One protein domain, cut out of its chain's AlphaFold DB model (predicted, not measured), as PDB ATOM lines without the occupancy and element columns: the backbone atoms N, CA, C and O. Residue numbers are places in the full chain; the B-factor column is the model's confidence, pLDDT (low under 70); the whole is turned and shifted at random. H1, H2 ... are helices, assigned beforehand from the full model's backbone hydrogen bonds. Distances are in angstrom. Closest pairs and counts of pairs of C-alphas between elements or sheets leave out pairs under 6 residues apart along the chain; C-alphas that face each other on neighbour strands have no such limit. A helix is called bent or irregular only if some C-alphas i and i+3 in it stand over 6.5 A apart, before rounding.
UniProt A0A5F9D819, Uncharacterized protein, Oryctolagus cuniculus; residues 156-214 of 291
ATOM      1  N   SER A 156     253.687 167.304 283.687       93.31
ATOM      2  CA  SER A 156     254.825 167.614 282.824       93.31
ATOM      3  C   SER A 156     256.147 167.340 283.548       93.31
ATOM      4  O   SER A 156     256.208 167.329 284.784       93.31
ATOM      5  N   LYS A 157     257.226 167.156 282.779       89.62
ATOM      6  CA  LYS A 157     258.582 166.986 283.320       89.62
ATOM      7  C   LYS A 157     258.924 168.102 284.313       89.62
ATOM      8  O   LYS A 157     259.358 167.814 285.423       89.62
ATOM      9  N   ASP A 158     258.622 169.352 283.971       92.69
ATOM     10  CA  ASP A 158     258.921 170.496 284.837       92.69
ATOM     11  C   ASP A 158     258.093 170.502 286.124       92.69
ATOM     12  O   ASP A 158     258.575 170.918 287.174       92.69
ATOM     13  N   GLN A 159     256.840 170.040 286.074       92.69
ATOM     14  CA  GLN A 159     256.015 169.904 287.275       92.69
ATOM     15  C   GLN A 159     256.557 168.820 288.208       92.69
ATOM     16  O   GLN A 159     256.552 169.018 289.421       92.69
ATOM     17  N   LEU A 160     257.031 167.699 287.659       90.81
ATOM     18  CA  LEU A 160     257.667 166.636 288.438       90.81
ATOM     19  C   LEU A 160     258.982 167.112 289.054       90.81
ATOM     20  O   LEU A 160     259.197 166.898 290.243       90.81
ATOM     21  N   ILE A 161     259.811 167.821 288.284       91.25
ATOM     22  CA  ILE A 161     261.067 168.403 288.772       91.25
ATOM     23  C   ILE A 161     260.792 169.410 289.889       91.25
ATOM     24  O   ILE A 161     261.373 169.298 290.962       91.25
ATOM     25  N   ARG A 162     259.858 170.352 289.701       91.56
ATOM     26  CA  ARG A 162     259.492 171.317 290.753       91.56
ATOM     27  C   ARG A 162     258.945 170.636 292.003       91.56
ATOM     28  O   ARG A 162     259.263 171.053 293.111       91.56
ATOM     29  N   ALA A 163     258.128 169.598 291.836       89.69
ATOM     30  CA  ALA A 163     257.621 168.828 292.964       89.69
ATOM     31  C   ALA A 163     258.749 168.102 293.711       89.69
ATOM     32  O   ALA A 163     258.699 168.053 294.933       89.69
ATOM     33  N   ALA A 164     259.751 167.578 292.998       89.25
ATOM     34  CA  ALA A 164     260.924 166.941 293.589       89.25
ATOM     35  C   ALA A 164     261.811 167.952 294.334       89.25
ATOM     36  O   ALA A 164     262.147 167.720 295.489       89.25
ATOM     37  N   ILE A 165     262.116 169.098 293.718       90.38
ATOM     38  CA  ILE A 165     262.933 170.162 294.328       90.38
ATOM     39  C   ILE A 165     262.289 170.682 295.614       90.38
ATOM     40  O   ILE A 165     262.989 170.896 296.592       90.38
ATOM     41  N   LYS A 166     260.957 170.796 295.666       89.88
ATOM     42  CA  LYS A 166     260.247 171.230 296.879       89.88
ATOM     43  C   LYS A 166     260.508 170.336 298.104       89.88
ATOM     44  O   LYS A 166     260.325 170.790 299.226       89.88
ATOM     45  N   PHE A 167     260.908 169.075 297.921       86.44
ATOM     46  CA  PHE A 167     261.294 168.229 299.057       86.44
ATOM     47  C   PHE A 167     262.640 168.635 299.661       86.44
ATOM     48  O   PHE A 167     262.804 168.454 300.865       86.44
ATOM     49  N   LEU A 168     263.543 169.224 298.868       87.25
ATOM     50  CA  LEU A 168     264.840 169.719 299.341       87.25
ATOM     51  C   LEU A 168     264.675 170.859 300.351       87.25
ATOM     52  O   LEU A 168     265.422 170.914 301.321       87.25
ATOM     53  N   ASP A 169     263.644 171.700 300.180       84.06
ATOM     54  CA  ASP A 169     263.307 172.774 301.129       84.06
ATOM     55  C   ASP A 169     263.032 172.242 302.543       84.06
ATOM     56  O   ASP A 169     263.159 172.979 303.514       84.06
ATOM     57  N   THR A 170     262.617 170.975 302.652       87.44
ATOM     58  CA  THR A 170     262.259 170.309 303.910       87.44
ATOM     59  C   THR A 170     263.138 169.092 304.205       87.44
ATOM     60  O   THR A 170     262.735 168.224 304.983       87.44
ATOM     61  N   ASP A 171     264.305 168.978 303.564       89.44
ATOM     62  CA  ASP A 171     265.181 167.827 303.768       89.44
ATOM     63  C   ASP A 171     265.831 167.875 305.153       89.44
ATOM     64  O   ASP A 171     266.363 168.893 305.589       89.44
ATOM     65  N   THR A 172     265.811 166.740 305.846       88.50
ATOM     66  CA  THR A 172     266.404 166.575 307.174       88.50
ATOM     67  C   THR A 172     267.891 166.911 307.229       88.50
ATOM     68  O   THR A 172     268.338 167.431 308.247       88.50
ATOM     69  N   ILE A 173     268.660 166.668 306.161       88.56
ATOM     70  CA  ILE A 173     270.109 166.944 306.164       88.56
ATOM     71  C   ILE A 173     270.413 168.448 306.193       88.56
ATOM     72  O   ILE A 173     271.491 168.857 306.638       88.56
ATOM     73  N   CYS A 174     269.448 169.256 305.740       84.38
ATOM     74  CA  CYS A 174     269.508 170.712 305.719       84.38
ATOM     75  C   CYS A 174     269.164 171.335 307.078       84.38
ATOM     76  O   CYS A 174     269.357 172.536 307.234       84.38
ATOM     77  N   TYR A 175     268.678 170.551 308.047       87.12
ATOM     78  CA  TYR A 175     268.327 171.012 309.389       87.12
ATOM     79  C   TYR A 175     269.269 170.406 310.425       87.12
ATOM     80  O   TYR A 175     269.109 169.260 310.851       87.12
ATOM     81  N   ARG A 176     270.268 171.188 310.831       88.00
ATOM     82  CA  ARG A 176     271.270 170.759 311.814       88.00
ATOM     83  C   ARG A 176     270.833 171.101 313.227       88.00
ATOM     84  O   ARG A 176     270.218 172.142 313.454       88.00
ATOM     85  N   VAL A 177     271.175 170.216 314.155       90.25
ATOM     86  CA  VAL A 177     271.032 170.477 315.590       90.25
ATOM     87  C   VAL A 177     272.305 171.127 316.120       90.25
ATOM     88  O   VAL A 177     273.385 170.913 315.571       90.25
ATOM     89  N   GLU A 178     272.172 171.907 317.187       88.88
ATOM     90  CA  GLU A 178     273.301 172.568 317.861       88.88
ATOM     91  C   GLU A 178     273.752 171.809 319.112       88.88
ATOM     92  O   GLU A 178     274.906 171.909 319.514       88.88
ATOM     93  N   GLU A 179     272.867 170.994 319.691       86.06
ATOM     94  CA  GLU A 179     273.127 170.209 320.895       86.06
ATOM     95  C   GLU A 179     272.360 168.875 320.859       86.06
ATOM     96  O   GLU A 179     271.292 168.792 320.238       86.06
ATOM     97  N   PRO A 180     272.855 167.823 321.539       90.56
ATOM     98  CA  PRO A 180     274.149 167.736 322.234       90.56
ATOM     99  C   PRO A 180     275.338 167.615 321.261       90.56
ATOM    100  O   PRO A 180     275.177 167.118 320.147       90.56
ATOM    101  N   GLU A 181     276.542 168.009 321.697       91.31
ATOM    102  CA  GLU A 181     277.774 168.038 320.876       91.31
ATOM    103  C   GLU A 181     278.044 166.715 320.143       91.31
ATOM    104  O   GLU A 181     278.326 166.705 318.946       91.31
ATOM    105  N   THR A 182     277.813 165.581 320.809       91.50
ATOM    106  CA  THR A 182     277.971 164.244 320.219       91.50
ATOM    107  C   THR A 182     277.098 164.025 318.980       91.50
ATOM    108  O   THR A 182     277.479 163.309 318.056       91.50
ATOM    109  N   LEU A 183     275.896 164.613 318.952       90.38
ATOM    110  CA  LEU A 183     274.982 164.510 317.816       90.38
ATOM    111  C   LEU A 183     275.395 165.463 316.690       90.38
ATOM    112  O   LEU A 183     275.274 165.099 315.523       90.38
ATOM    113  N   VAL A 184     275.928 166.639 317.028       92.62
ATOM    114  CA  VAL A 184     276.487 167.586 316.053       92.62
ATOM    115  C   VAL A 184     277.668 166.966 315.316       92.62
ATOM    116  O   VAL A 184     277.718 167.013 314.089       92.62
ATOM    117  N   GLU A 185     278.600 166.351 316.045       92.94
ATOM    118  CA  GLU A 185     279.748 165.652 315.460       92.94
ATOM    119  C   GLU A 185     279.305 164.506 314.548       92.94
ATOM    120  O   GLU A 185     279.815 164.362 313.438       92.94
ATOM    121  N   LEU A 186     278.308 163.722 314.973       93.06
ATOM    122  CA  LEU A 186     277.761 162.635 314.164       93.06
ATOM    123  C   LEU A 186     277.090 163.151 312.883       93.06
ATOM    124  O   LEU A 186     277.302 162.579 311.813       93.06
ATOM    125  N   GLN A 187     276.308 164.232 312.976       91.06
ATOM    126  CA  GLN A 187     275.687 164.863 311.810       91.06
ATOM    127  C   GLN A 187     276.738 165.408 310.847       91.06
ATOM    128  O   GLN A 187     276.628 165.170 309.652       91.06
ATOM    129  N   LYS A 188     277.776 166.085 311.345       91.81
ATOM    130  CA  LYS A 188     278.884 166.563 310.508       91.81
ATOM    131  C   LYS A 188     279.573 165.406 309.787       91.81
ATOM    132  O   LYS A 188     279.609 165.373 308.562       91.81
ATOM    133  N   ASN A 189     280.016 164.396 310.535       92.62
ATOM    134  CA  ASN A 189     280.785 163.276 309.990       92.62
ATOM    135  C   ASN A 189     280.019 162.454 308.944       92.62
ATOM    136  O   ASN A 189     280.623 161.965 307.990       92.62
ATOM    137  N   GLU A 190     278.707 162.268 309.115       93.19
ATOM    138  CA  GLU A 190     277.912 161.428 308.211       93.19
ATOM    139  C   GLU A 190     277.172 162.226 307.125       93.19
ATOM    140  O   GLU A 190     276.910 161.672 306.055       93.19
ATOM    141  N   TRP A 191     276.807 163.495 307.358       93.56
ATOM    142  CA  TRP A 191     275.994 164.279 306.412       93.56
ATOM    143  C   TRP A 191     276.809 165.276 305.584       93.56
ATOM    144  O   TRP A 191     276.451 165.492 304.426       93.56
ATOM    145  N   ASP A 192     277.906 165.840 306.103       90.00
ATOM    146  CA  ASP A 192     278.743 166.783 305.337       90.00
ATOM    147  C   ASP A 192     279.293 166.149 304.047       90.00
ATOM    148  O   ASP A 192     279.144 166.773 302.997       90.00
ATOM    149  N   PRO A 193     279.775 164.885 304.029       92.31
ATOM    150  CA  PRO A 193     280.238 164.258 302.788       92.31
ATOM    151  C   PRO A 193     279.147 164.129 301.716       92.31
ATOM    152  O   PRO A 193     279.440 164.135 300.520       92.31
ATOM    153  N   VAL A 194     277.881 163.993 302.128       88.31
ATOM    154  CA  VAL A 194     276.741 163.901 301.202       88.31
ATOM    155  C   VAL A 194     276.442 165.265 300.587       88.31
ATOM    156  O   VAL A 194     276.190 165.346 299.384       88.31
ATOM    157  N   ILE A 195     276.503 166.326 301.397       86.81
ATOM    158  CA  ILE A 195     276.327 167.705 300.933       86.81
ATOM    159  C   ILE A 195     277.484 168.084 300.009       86.81
ATOM    160  O   ILE A 195     277.237 168.448 298.866       86.81
ATOM    161  N   GLU A 196     278.734 167.891 300.433       88.12
ATOM    162  CA  GLU A 196     279.923 168.178 299.621       88.12
ATOM    163  C   GLU A 196     279.902 167.432 298.281       88.12
ATOM    164  O   GLU A 196     280.238 167.991 297.235       88.12
ATOM    165  N   TRP A 197     279.486 166.162 298.278       87.69
ATOM    166  CA  TRP A 197     279.317 165.403 297.041       87.69
ATOM    167  C   TRP A 197     278.272 166.036 296.112       87.69
ATOM    168  O   TRP A 197     278.514 166.136 294.905       87.69
ATOM    169  N   ALA A 198     277.133 166.472 296.658       84.94
ATOM    170  CA  ALA A 198     276.076 167.115 295.884       84.94
ATOM    171  C   ALA A 198     276.541 168.467 295.316       84.94
ATOM    172  O   ALA A 198     276.371 168.727 294.123       84.94
ATOM    173  N   GLU A 199     277.210 169.285 296.131       84.62
ATOM    174  CA  GLU A 199     277.747 170.583 295.715       84.62
ATOM    175  C   GLU A 199     278.794 170.442 294.606       84.62
ATOM    176  O   GLU A 199     278.751 171.158 293.601       84.62
ATOM    177  N   ASN A 200     279.709 169.478 294.743       83.62
ATOM    178  CA  ASN A 200     280.772 169.236 293.770       83.62
ATOM    179  C   ASN A 200     280.242 168.724 292.432       83.62
ATOM    180  O   ASN A 200     280.772 169.070 291.371       83.62
ATOM    181  N   ARG A 201     279.202 167.887 292.468       78.94
ATOM    182  CA  ARG A 201     278.613 167.301 291.266       78.94
ATOM    183  C   ARG A 201     277.824 168.325 290.459       78.94
ATOM    184  O   ARG A 201     277.994 168.393 289.241       78.94
ATOM    185  N   ASP A 202     276.982 169.100 291.135       64.25
ATOM    186  CA  ASP A 202     275.996 169.959 290.476       64.25
ATOM    187  C   ASP A 202     276.403 171.444 290.464       64.25
ATOM    188  O   ASP A 202     275.718 172.264 289.853       64.25
ATOM    189  N   ARG A 203     277.552 171.801 291.063       57.28
ATOM    190  CA  ARG A 203     278.060 173.183 291.210       57.28
ATOM    191  C   ARG A 203     277.050 174.134 291.867       57.28
ATOM    192  O   ARG A 203     277.042 175.332 291.580       57.28
ATOM    193  N   VAL A 204     276.196 173.606 292.739       57.25
ATOM    194  CA  VAL A 204     275.218 174.364 293.528       57.25
ATOM    195  C   VAL A 204     275.689 174.340 294.973       57.25
ATOM    196  O   VAL A 204     275.818 173.262 295.532       57.25
ATOM    197  N   ARG A 205     275.954 175.506 295.572       53.00
ATOM    198  CA  ARG A 205     276.297 175.607 296.996       53.00
ATOM    199  C   ARG A 205     275.016 175.573 297.831       53.00
ATOM    200  O   ARG A 205     274.103 176.348 297.548       53.00
ATOM    201  N   GLY A 206     274.943 174.691 298.817       57.09
ATOM    202  CA  GLY A 206     273.839 174.585 299.761       57.09
ATOM    203  C   GLY A 206     274.327 174.906 301.166       57.09
ATOM    204  O   GLY A 206     274.925 174.056 301.814       57.09
ATOM    205  N   ASP A 207     274.050 176.113 301.659       57.88
ATOM    206  CA  ASP A 207     274.315 176.432 303.062       57.88
ATOM    207  C   ASP A 207     273.253 175.739 303.945       57.88
ATOM    208  O   ASP A 207     272.056 176.007 303.781       57.88
ATOM    209  N   PRO A 208     273.633 174.827 304.863       57.09
ATOM    210  CA  PRO A 208     272.674 174.162 305.738       57.09
ATOM    211  C   PRO A 208     272.022 175.176 306.687       57.09
ATOM    212  O   PRO A 208     272.696 176.004 307.302       57.09
ATOM    213  N   ALA A 209     270.698 175.099 306.836       53.97
ATOM    214  CA  ALA A 209     269.961 175.953 307.752       53.97
ATOM    215  C   ALA A 209     270.200 175.491 309.199       53.97
ATOM    216  O   ALA A 209     269.880 174.363 309.584       53.97
ATOM    217  N   GLN A 210     270.756 176.379 310.024       45.31
ATOM    218  CA  GLN A 210     270.912 176.132 311.455       45.31
ATOM    219  C   GLN A 210     269.546 176.231 312.140       45.31
ATOM    220  O   GLN A 210     268.857 177.256 312.056       45.31
ATOM    221  N   VAL A 211     269.124 175.147 312.794       47.59
ATOM    222  CA  VAL A 211     267.922 175.163 313.625       47.59
ATOM    223  C   VAL A 211     268.349 175.515 315.042       47.59
ATOM    224  O   VAL A 211     268.625 174.631 315.848       47.59
ATOM    225  N   HIS A 212     268.366 176.816 315.338       38.16
ATOM    226  CA  HIS A 212     268.497 177.294 316.710       38.16
ATOM    227  C   HIS A 212     267.373 176.699 317.565       38.16
ATOM    228  O   HIS A 212     266.194 176.723 317.180       38.16
ATOM    229  N   GLY A 213     267.753 176.137 318.711       37.75
ATOM    230  CA  GLY A 213     266.840 175.491 319.643       37.75
ATOM    231  C   GLY A 213     265.663 176.387 320.049       37.75
ATOM    232  O   GLY A 213     265.821 177.574 320.316       37.75
ATOM    233  N   ALA A 214     264.486 175.764 320.143       37.16
ATOM    234  CA  ALA A 214     263.280 176.270 320.807       37.16
ATOM    235  C   ALA A 214     262.445 177.378 320.129       37.16
ATOM    236  O   ALA A 214     261.813 178.158 320.835       37.16
TER     237      ALA A 214
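What this domain is: This is residues 156 to 214 of the 291 residues of an uncharacterized protein of Oryctolagus cuniculus (UniProt A0A5F9D819). Look first for a long bent helix, H2, and for the tail that folds back from its end, residues 203 to 214, to meet the long link before H2 in one short pairing; away from this loose body the helix H1 sticks out as a free arm. The two helices do not pack on each other. The printed part has 59 residues with two named helices, H1 then H2, and no named strand; its class is all helix. The whole is loose, with a radius of gyration of the C-alphas of 13.7 A, and flat, spanning 44 by 28 by 14 A.

How they stand to each other: Begin at H2, residues 181 to 202, assigned as one helix by its hydrogen bonds but bent: C-alphas 190 and 193 are 6.5 A apart. Its arms, H2a, residues 181 to 190, and H2b, residues 193 to 202, stand at a steep tilt of 40 degrees. Outside the named elements, residues 175 to 176, in the link before H2, form a short pairing with residues 209 to 210, parallel. Farther out, H1, residues 157 to 168, is apart from both H2a and H2b. Every O i to N i+4 pair is within hydrogen-bond range in H2a and H2b; in H1 it is 6 of 8.

Where its parts are: Find C-alpha 181 at (277.774, 168.038, 320.876); from there H2a runs 14.3 A to C-alpha 190. H2b runs 14.2 A from C-alpha 193 to C-alpha 202 at (275.996, 169.959, 290.476). Then find C-alpha 157 at (258.582, 166.986, 283.320), where H1 begins; it runs 17.4 A to C-alpha 168.

The domain as a whole: The C-alphas of Ser 156 and Glu 181, 44.4 A apart, are the two farthest apart. Residues 156 to 168, of which 157 to 168 belong to H1, stand free; the body without them spans 32 by 21 by 12 A. The link from H1 to H2, 12 residues, is long. The printed part has no cut. Its mean pLDDT is 80.9, and residues 202 to 214 are under 70.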